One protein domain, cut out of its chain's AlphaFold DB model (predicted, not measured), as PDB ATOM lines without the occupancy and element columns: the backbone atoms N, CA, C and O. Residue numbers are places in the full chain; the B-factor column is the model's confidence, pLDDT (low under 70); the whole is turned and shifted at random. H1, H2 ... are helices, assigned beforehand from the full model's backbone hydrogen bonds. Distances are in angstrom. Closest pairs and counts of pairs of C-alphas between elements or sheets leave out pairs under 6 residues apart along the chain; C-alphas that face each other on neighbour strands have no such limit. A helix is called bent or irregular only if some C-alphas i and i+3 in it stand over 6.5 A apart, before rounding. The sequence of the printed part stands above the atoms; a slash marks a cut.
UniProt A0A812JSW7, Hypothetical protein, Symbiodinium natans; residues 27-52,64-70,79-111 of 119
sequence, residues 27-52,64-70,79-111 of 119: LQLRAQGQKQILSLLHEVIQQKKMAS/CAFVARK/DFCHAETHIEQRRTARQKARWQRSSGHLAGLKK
ATOM      1  N   LEU A  27     -18.776  14.949  33.153       77.06
ATOM      2  CA  LEU A  27     -17.932  13.801  32.817       77.06
ATOM      3  C   LEU A  27     -16.453  14.137  32.986       77.06
ATOM      4  O   LEU A  27     -15.705  13.333  33.545       77.06
ATOM      5  N   GLN A  28     -16.041  15.329  32.555       79.81
ATOM      6  CA  GLN A  28     -14.661  15.778  32.700       79.81
ATOM      7  C   GLN A  28     -14.290  15.978  34.173       79.81
ATOM      8  O   GLN A  28     -13.248  15.482  34.609       79.81
ATOM      9  N   LEU A  29     -15.173  16.598  34.964       76.94
ATOM     10  CA  LEU A  29     -14.970  16.772  36.402       76.94
ATOM     11  C   LEU A  29     -14.906  15.420  37.134       76.94
ATOM     12  O   LEU A  29     -14.042  15.211  37.987       76.94
ATOM     13  N   ARG A  30     -15.753  14.454  36.750       76.56
ATOM     14  CA  ARG A  30     -15.714  13.085  37.292       76.56
ATOM     15  C   ARG A  30     -14.416  12.366  36.931       76.56
ATOM     16  O   ARG A  30     -13.808  11.747  37.801       76.56
ATOM     17  N   ALA A  31     -13.975  12.454  35.678       82.38
ATOM     18  CA  ALA A  31     -12.721  11.848  35.235       82.38
ATOM     19  C   ALA A  31     -11.508  12.469  35.946       82.38
ATOM     20  O   ALA A  31     -10.582  11.755  36.337       82.38
ATOM     21  N   GLN A  32     -11.521  13.786  36.167       87.81
ATOM     22  CA  GLN A  32     -10.481  14.482  36.919       87.81
ATOM     23  C   GLN A  32     -10.467  14.059  38.393       87.81
ATOM     24  O   GLN A  32      -9.403  13.720  38.913       87.81
ATOM     25  N   GLY A  33     -11.636  13.981  39.036       87.00
ATOM     26  CA  GLY A  33     -11.757  13.475  40.406       87.00
ATOM     27  C   GLY A  33     -11.272  12.028  40.541       87.00
ATOM     28  O   GLY A  33     -10.514  11.704  41.452       87.00
ATOM     29  N   GLN A  34     -11.612  11.157  39.585       89.19
ATOM     30  CA  GLN A  34     -11.117   9.775  39.558       89.19
ATOM     31  C   GLN A  34      -9.591   9.700  39.431       89.19
ATOM     32  O   GLN A  34      -8.961   8.903  40.128       89.19
ATOM     33  N   LYS A  35      -8.979  10.541  38.586       89.44
ATOM     34  CA  LYS A  35      -7.514  10.614  38.462       89.44
ATOM     35  C   LYS A  35      -6.851  11.020  39.778       89.44
ATOM     36  O   LYS A  35      -5.848  10.417  40.152       89.44
ATOM     37  N   GLN A  36      -7.420  11.989  40.495       89.75
ATOM     38  CA  GLN A  36      -6.903  12.415  41.799       89.75
ATOM     39  C   GLN A  36      -6.980  11.287  42.835       89.75
ATOM     40  O   GLN A  36      -5.988  11.006  43.505       89.75
ATOM     41  N   ILE A  37      -8.112  10.578  42.909       92.75
ATOM     42  CA  ILE A  37      -8.286   9.438  43.824       92.75
ATOM     43  C   ILE A  37      -7.284   8.319  43.507       92.75
ATOM     44  O   ILE A  37      -6.644   7.782  44.409       92.75
ATOM     45  N   LEU A  38      -7.115   7.974  42.227       93.12
ATOM     46  CA  LEU A  38      -6.158   6.949  41.799       93.12
ATOM     47  C   LEU A  38      -4.706   7.333  42.107       93.12
ATOM     48  O   LEU A  38      -3.914   6.460  42.465       93.12
ATOM     49  N   SER A  39      -4.362   8.616  41.978       94.25
ATOM     50  CA  SER A  39      -3.045   9.136  42.350       94.25
ATOM     51  C   SER A  39      -2.799   8.985  43.852       94.25
ATOM     52  O   SER A  39      -1.771   8.443  44.251       94.25
ATOM     53  N   LEU A  40      -3.771   9.380  44.678       94.31
ATOM     54  CA  LEU A  40      -3.678   9.267  46.134       94.31
ATOM     55  C   LEU A  40      -3.534   7.804  46.581       94.31
ATOM     56  O   LEU A  40      -2.691   7.479  47.414       94.31
ATOM     57  N   LEU A  41      -4.320   6.895  45.996       93.62
ATOM     58  CA  LEU A  41      -4.218   5.462  46.284       93.62
ATOM     59  C   LEU A  41      -2.836   4.901  45.932       93.62
ATOM     60  O   LEU A  41      -2.288   4.109  46.701       93.62
ATOM     61  N   HIS A  42      -2.258   5.312  44.798       92.94
ATOM     62  CA  HIS A  42      -0.898   4.916  44.431       92.94
ATOM     63  C   HIS A  42       0.131   5.371  45.465       92.94
ATOM     64  O   HIS A  42       0.982   4.572  45.861       92.94
ATOM     65  N   GLU A  43       0.028   6.614  45.928       93.00
ATOM     66  CA  GLU A  43       0.945   7.183  46.912       93.00
ATOM     67  C   GLU A  43       0.860   6.449  48.257       93.00
ATOM     68  O   GLU A  43       1.883   6.031  48.801       93.00
ATOM     69  N   VAL A  44      -0.353   6.161  48.741       91.69
ATOM     70  CA  VAL A  44      -0.568   5.381  49.974       91.69
ATOM     71  C   VAL A  44       0.013   3.968  49.856       91.69
ATOM     72  O   VAL A  44       0.676   3.478  50.775       91.69
ATOM     73  N   ILE A  45      -0.190   3.298  48.718       87.69
ATOM     74  CA  ILE A  45       0.391   1.968  48.474       87.69
ATOM     75  C   ILE A  45       1.922   2.043  48.475       87.69
ATOM     76  O   ILE A  45       2.582   1.148  49.011       87.69
ATOM     77  N   GLN A  46       2.499   3.091  47.887       85.12
ATOM     78  CA  GLN A  46       3.944   3.276  47.837       85.12
ATOM     79  C   GLN A  46       4.528   3.549  49.227       85.12
ATOM     80  O   GLN A  46       5.501   2.893  49.600       85.12
ATOM     81  N   GLN A  47       3.895   4.408  50.030       84.62
ATOM     82  CA  GLN A  47       4.280   4.641  51.426       84.62
ATOM     83  C   GLN A  47       4.240   3.342  52.241       84.62
ATOM     84  O   GLN A  47       5.200   3.021  52.941       84.62
ATOM     85  N   LYS A  48       3.187   2.528  52.080       78.75
ATOM     86  CA  LYS A  48       3.085   1.230  52.762       78.75
ATOM     87  C   LYS A  48       4.192   0.256  52.344       78.75
ATOM     88  O   LYS A  48       4.727  -0.462  53.185       78.75
ATOM     89  N   LYS A  49       4.568   0.233  51.060       75.81
ATOM     90  CA  LYS A  49       5.681  -0.601  50.570       75.81
ATOM     91  C   LYS A  49       7.020  -0.190  51.173       75.81
ATOM     92  O   LYS A  49       7.813  -1.071  51.488       75.81
ATOM     93  N   MET A  50       7.263   1.111  51.321       70.25
ATOM     94  CA  MET A  50       8.487   1.622  51.941       70.25
ATOM     95  C   MET A  50       8.510   1.322  53.449       70.25
ATOM     96  O   MET A  50       9.522   0.853  53.953       70.25
ATOM     97  N   ALA A  51       7.383   1.489  54.151       65.31
ATOM     98  CA  ALA A  51       7.278   1.218  55.589       65.31
ATOM     99  C   ALA A  51       7.340  -0.280  55.954       65.31
ATOM    100  O   ALA A  51       7.692  -0.628  57.073       65.31
ATOM    101  N   SER A  52       6.994  -1.179  55.026       60.09
ATOM    102  CA  SER A  52       7.038  -2.632  55.254       60.09
ATOM    103  C   SER A  52       8.398  -3.272  54.931       60.09
ATOM    104  O   SER A  52       8.551  -4.485  55.118       60.09
ATOM    105  N   CYS A  64       7.643 -18.192  57.356       84.81
ATOM    106  CA  CYS A  64       6.880 -18.887  58.382       84.81
ATOM    107  C   CYS A  64       5.628 -19.544  57.785       84.81
ATOM    108  O   CYS A  64       4.866 -18.950  57.019       84.81
ATOM    109  N   ALA A  65       5.379 -20.803  58.142       84.31
ATOM    110  CA  ALA A  65       4.204 -21.520  57.658       84.31
ATOM    111  C   ALA A  65       2.899 -21.085  58.352       84.31
ATOM    112  O   ALA A  65       1.815 -21.342  57.817       84.31
ATOM    113  N   PHE A  66       3.006 -20.456  59.525       85.81
ATOM    114  CA  PHE A  66       1.884 -20.135  60.409       85.81
ATOM    115  C   PHE A  66       1.439 -18.675  60.313       85.81
ATOM    116  O   PHE A  66       0.260 -18.405  60.500       85.81
ATOM    117  N   VAL A  67       2.328 -17.761  59.911       86.19
ATOM    118  CA  VAL A  67       2.029 -16.321  59.786       86.19
ATOM    119  C   VAL A  67       0.821 -16.024  58.884       86.19
ATOM    120  O   VAL A  67       0.056 -15.113  59.153       86.19
ATOM    121  N   ALA A  68       0.588 -16.837  57.847       76.62
ATOM    122  CA  ALA A  68      -0.526 -16.660  56.914       76.62
ATOM    123  C   ALA A  68      -1.829 -17.372  57.336       76.62
ATOM    124  O   ALA A  68      -2.793 -17.370  56.565       76.62
ATOM    125  N   ARG A  69      -1.863 -18.047  58.493       84.00
ATOM    126  CA  ARG A  69      -3.074 -18.704  59.014       84.00
ATOM    127  C   ARG A  69      -3.961 -17.679  59.722       84.00
ATOM    128  O   ARG A  69      -3.484 -16.640  60.154       84.00
ATOM    129  N   LYS A  70      -5.247 -18.004  59.906       79.69
ATOM    130  CA  LYS A  70      -6.242 -17.122  60.550       79.69
ATOM    131  C   LYS A  70      -5.848 -16.665  61.970       79.69
ATOM    132  O   LYS A  70      -6.307 -15.621  62.401       79.69
ATOM    133  N   ASP A  79      11.897 -18.362  64.406       83.12
ATOM    134  CA  ASP A  79      13.110 -18.572  63.591       83.12
ATOM    135  C   ASP A  79      12.865 -18.387  62.078       83.12
ATOM    136  O   ASP A  79      13.770 -18.520  61.254       83.12
ATOM    137  N   PHE A  80      11.611 -18.141  61.690       82.31
ATOM    138  CA  PHE A  80      11.165 -18.030  60.309       82.31
ATOM    139  C   PHE A  80      10.692 -16.616  59.995       82.31
ATOM    140  O   PHE A  80      10.100 -15.929  60.823       82.31
ATOM    141  N   CYS A  81      10.864 -16.215  58.740       81.81
ATOM    142  CA  CYS A  81      10.533 -14.872  58.299       81.81
ATOM    143  C   CYS A  81       9.020 -14.621  58.313       81.81
ATOM    144  O   CYS A  81       8.239 -15.400  57.750       81.81
ATOM    145  N   HIS A  82       8.619 -13.506  58.919       83.69
ATOM    146  CA  HIS A  82       7.249 -12.986  58.906       83.69
ATOM    147  C   HIS A  82       7.049 -11.858  57.883       83.69
ATOM    148  O   HIS A  82       5.959 -11.297  57.819       83.69
ATOM    149  N   ALA A  83       8.068 -11.541  57.073       79.38
ATOM    150  CA  ALA A  83       7.985 -10.464  56.094       79.38
ATOM    151  C   ALA A  83       6.849 -10.707  55.093       79.38
ATOM    152  O   ALA A  83       6.728 -11.783  54.492       79.38
ATOM    153  N   GLU A  84       6.044  -9.666  54.889       73.94
ATOM    154  CA  GLU A  84       4.859  -9.703  54.035       73.94
ATOM    155  C   GLU A  84       5.227 -10.079  52.592       73.94
ATOM    156  O   GLU A  84       4.568 -10.912  51.975       73.94
ATOM    157  N   THR A  85       6.377  -9.602  52.107       72.31
ATOM    158  CA  THR A  85       6.931  -9.918  50.780       72.31
ATOM    159  C   THR A  85       7.159 -11.417  50.563       72.31
ATOM    160  O   THR A  85       6.813 -11.955  49.509       72.31
ATOM    161  N   HIS A  86       7.685 -12.125  51.564       76.38
ATOM    162  CA  HIS A  86       7.940 -13.566  51.497       76.38
ATOM    163  C   HIS A  86       6.636 -14.378  51.534       76.38
ATOM    164  O   HIS A  86       6.502 -15.424  50.886       76.38
ATOM    165  N   ILE A  87       5.641 -13.881  52.270       76.12
ATOM    166  CA  ILE A  87       4.302 -14.474  52.339       76.12
ATOM    167  C   ILE A  87       3.573 -14.289  51.002       76.12
ATOM    168  O   ILE A  87       2.989 -15.250  50.488       76.12
ATOM    169  N   GLU A  88       3.639 -13.086  50.430       77.56
ATOM    170  CA  GLU A  88       3.071 -12.724  49.131       77.56
ATOM    171  C   GLU A  88       3.631 -13.640  48.043       77.56
ATOM    172  O   GLU A  88       2.866 -14.352  47.397       77.56
ATOM    173  N   GLN A  89       4.961 -13.752  47.927       77.25
ATOM    174  CA  GLN A  89       5.620 -14.629  46.950       77.25
ATOM    175  C   GLN A  89       5.120 -16.079  47.030       77.25
ATOM    176  O   GLN A  89       4.842 -16.708  46.003       77.25
ATOM    177  N   ARG A  90       4.929 -16.612  48.246       77.06
ATOM    178  CA  ARG A  90       4.375 -17.959  48.446       77.06
ATOM    179  C   ARG A  90       2.917 -18.056  47.989       77.06
ATOM    180  O   ARG A  90       2.529 -19.085  47.426       77.06
ATOM    181  N   ARG A  91       2.099 -17.023  48.220       79.06
ATOM    182  CA  ARG A  91       0.709 -16.959  47.729       79.06
ATOM    183  C   ARG A  91       0.676 -16.907  46.205       79.06
ATOM    184  O   ARG A  91      -0.024 -17.724  45.605       79.06
ATOM    185  N   THR A  92       1.482 -16.052  45.580       83.06
ATOM    186  CA  THR A  92       1.549 -15.925  44.117       83.06
ATOM    187  C   THR A  92       2.030 -17.221  43.469       83.06
ATOM    188  O   THR A  92       1.454 -17.662  42.476       83.06
ATOM    189  N   ALA A  93       3.028 -17.892  44.055       82.81
ATOM    190  CA  ALA A  93       3.504 -19.195  43.585       82.81
ATOM    191  C   ALA A  93       2.406 -20.271  43.653       82.81
ATOM    192  O   ALA A  93       2.198 -21.011  42.688       82.81
ATOM    193  N   ARG A  94       1.642 -20.330  44.754       82.94
ATOM    194  CA  ARG A  94       0.493 -21.247  44.891       82.94
ATOM    195  C   ARG A  94      -0.614 -20.939  43.893       82.94
ATOM    196  O   ARG A  94      -1.186 -21.862  43.317       82.94
ATOM    197  N   GLN A  95      -0.913 -19.661  43.682       85.94
ATOM    198  CA  GLN A  95      -1.923 -19.241  42.724       85.94
ATOM    199  C   GLN A  95      -1.504 -19.631  41.301       85.94
ATOM    200  O   GLN A  95      -2.285 -20.283  40.613       85.94
ATOM    201  N   LYS A  96      -0.257 -19.347  40.893       85.50
ATOM    202  CA  LYS A  96       0.309 -19.792  39.605       85.50
ATOM    203  C   LYS A  96       0.223 -21.310  39.432       85.50
ATOM    204  O   LYS A  96      -0.246 -21.774  38.396       85.50
ATOM    205  N   ALA A  97       0.595 -22.083  40.454       82.88
ATOM    206  CA  ALA A  97       0.490 -23.542  40.416       82.88
ATOM    207  C   ALA A  97      -0.965 -24.024  40.257       82.88
ATOM    208  O   ALA A  97      -1.222 -24.995  39.548       82.88
ATOM    209  N   ARG A  98      -1.934 -23.340  40.884       82.69
ATOM    210  CA  ARG A  98      -3.363 -23.638  40.715       82.69
ATOM    211  C   ARG A  98      -3.821 -23.368  39.281       82.69
ATOM    212  O   ARG A  98      -4.436 -24.253  38.696       82.69
ATOM    213  N   TRP A  99      -3.460 -22.211  38.719       76.19
ATOM    214  CA  TRP A  99      -3.764 -21.849  37.330       76.19
ATOM    215  C   TRP A  99      -3.210 -22.875  36.333       76.19
ATOM    216  O   TRP A  99      -3.938 -23.330  35.453       76.19
ATOM    217  N   GLN A 100      -1.960 -23.308  36.513       78.31
ATOM    218  CA  GLN A 100      -1.341 -24.324  35.655       78.31
ATOM    219  C   GLN A 100      -2.079 -25.672  35.706       78.31
ATOM    220  O   GLN A 100      -2.297 -26.293  34.664       78.31
ATOM    221  N   ARG A 101      -2.526 -26.114  36.890       69.19
ATOM    222  CA  ARG A 101      -3.305 -27.361  37.030       69.19
ATOM    223  C   ARG A 101      -4.679 -27.271  36.369       69.19
ATOM    224  O   ARG A 101      -5.091 -28.223  35.711       69.19
ATOM    225  N   SER A 102      -5.375 -26.142  36.507       61.22
ATOM    226  CA  SER A 102      -6.666 -25.931  35.835       61.22
ATOM    227  C   SER A 102      -6.539 -25.936  34.309       61.22
ATOM    228  O   SER A 102      -7.392 -26.508  33.634       61.22
ATOM    229  N   SER A 103      -5.448 -25.394  33.760       59.66
ATOM    230  CA  SER A 103      -5.186 -25.441  32.316       59.66
ATOM    231  C   SER A 103      -4.863 -26.859  31.824       59.66
ATOM    232  O   SER A 103      -5.305 -27.254  30.747       59.66
ATOM    233  N   GLY A 104      -4.153 -27.661  32.627       56.94
ATOM    234  CA  GLY A 104      -3.857 -29.064  32.307       56.94
ATOM    235  C   GLY A 104      -5.096 -29.972  32.275       56.94
ATOM    236  O   GLY A 104      -5.186 -30.858  31.427       56.94
ATOM    237  N   HIS A 105      -6.088 -29.723  33.139       56.16
ATOM    238  CA  HIS A 105      -7.334 -30.505  33.173       56.16
ATOM    239  C   HIS A 105      -8.171 -30.345  31.888       56.16
ATOM    240  O   HIS A 105      -8.753 -31.312  31.399       56.16
ATOM    241  N   LEU A 106      -8.182 -29.152  31.279       54.50
ATOM    242  CA  LEU A 106      -8.848 -28.923  29.988       54.50
ATOM    243  C   LEU A 106      -8.113 -29.591  28.813       54.50
ATOM    244  O   LEU A 106      -8.752 -30.021  27.853       54.50
ATOM    245  N   ALA A 107      -6.786 -29.725  28.890       56.47
ATOM    246  CA  ALA A 107      -5.994 -30.394  27.858       56.47
ATOM    247  C   ALA A 107      -6.212 -31.923  27.834       56.47
ATOM    248  O   ALA A 107      -6.187 -32.529  26.761       56.47
ATOM    249  N   GLY A 108      -6.481 -32.549  28.988       52.09
ATOM    250  CA  GLY A 108      -6.734 -33.994  29.092       52.09
ATOM    251  C   GLY A 108      -8.074 -34.450  28.498       52.09
ATOM    252  O   GLY A 108      -8.159 -35.532  27.920       52.09
ATOM    253  N   LEU A 109      -9.109 -33.604  28.554       52.88
ATOM    254  CA  LEU A 109     -10.456 -33.949  28.076       52.88
ATOM    255  C   LEU A 109     -10.558 -34.063  26.544       52.88
ATOM    256  O   LEU A 109     -11.420 -34.783  26.040       52.88
ATOM    257  N   LYS A 110      -9.661 -33.423  25.779       52.47
ATOM    258  CA  LYS A 110      -9.665 -33.531  24.306       52.47
ATOM    259  C   LYS A 110      -9.171 -34.886  23.786       52.47
ATOM    260  O   LYS A 110      -9.578 -35.281  22.698       52.47
ATOM    261  N   LYS A 111      -8.358 -35.631  24.547       51.84
ATOM    262  CA  LYS A 111      -7.852 -36.949  24.109       51.84
ATOM    263  C   LYS A 111      -8.850 -38.092  24.316       51.84
ATOM    264  O   LYS A 111      -8.762 -39.103  23.631       51.84
TER     265      LYS A 111
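Overview. This is residues 27 to 52, 64 to 70 and 79 to 111 of the 119 residues of the protein "Hypothetical protein" of Symbiodinium natans (UniProt A0A812JSW7). Two long helices form a wide, open V that is not closed at its point: the last residues of H1 and the first residues of H2 lie toward the narrow end, and the other ends of the two helices spread far from each other. The short unnamed stretches 64 to 70 and 79 to 83 lie at H2's end of the narrow part, while residues 27 to 48 and 92 to 111 stick out as two free arms. The printed part has 66 residues with two named helices, H1 then H2, and no named strand; the class is all helix. The whole is extended and flat, with a radius of gyration of the C-alphas of 19.7 A and spans of 55 by 45 by 20 A.

Arrangement. H2, residues 84 to 109, is the longest helix by residues, and its residues 92 to 109 stand free. H1, residues 27 to 51, is apart from H2, with no C-alpha of the one within 8 A of the other. Residues 27 to 48 of H1 stand free. Every O i to N i+4 pair is within hydrogen-bond range in H1, and 20 of 22 in H2.

Along the chain. H2 has 26 residues and measures 38.7 A, from C-alpha 84 at (4.859, -9.703, 54.035) to C-alpha 109 at (-10.456, -33.949, 28.076). H1 has 25 residues and measures 36.2 A, from C-alpha 27 at (-17.932, 13.801, 32.817) to C-alpha 51 at (7.278, 1.218, 55.589). Neither helix is bent or irregular.

Size, cuts and confidence. The two C-alphas farthest apart, those of Leu 29 and Lys 111, are 55.6 A apart. The link from H1 to H2 runs across two cuts: residues 53 to 63 are not printed, with 16.6 A between C-alphas 52 and 64, and residues 71 to 78 are not printed, with 19.6 A between C-alphas 70 and 79. The mean pLDDT of the printed part is 78.1; residues 51 to 52 and 101 to 111 are under 70.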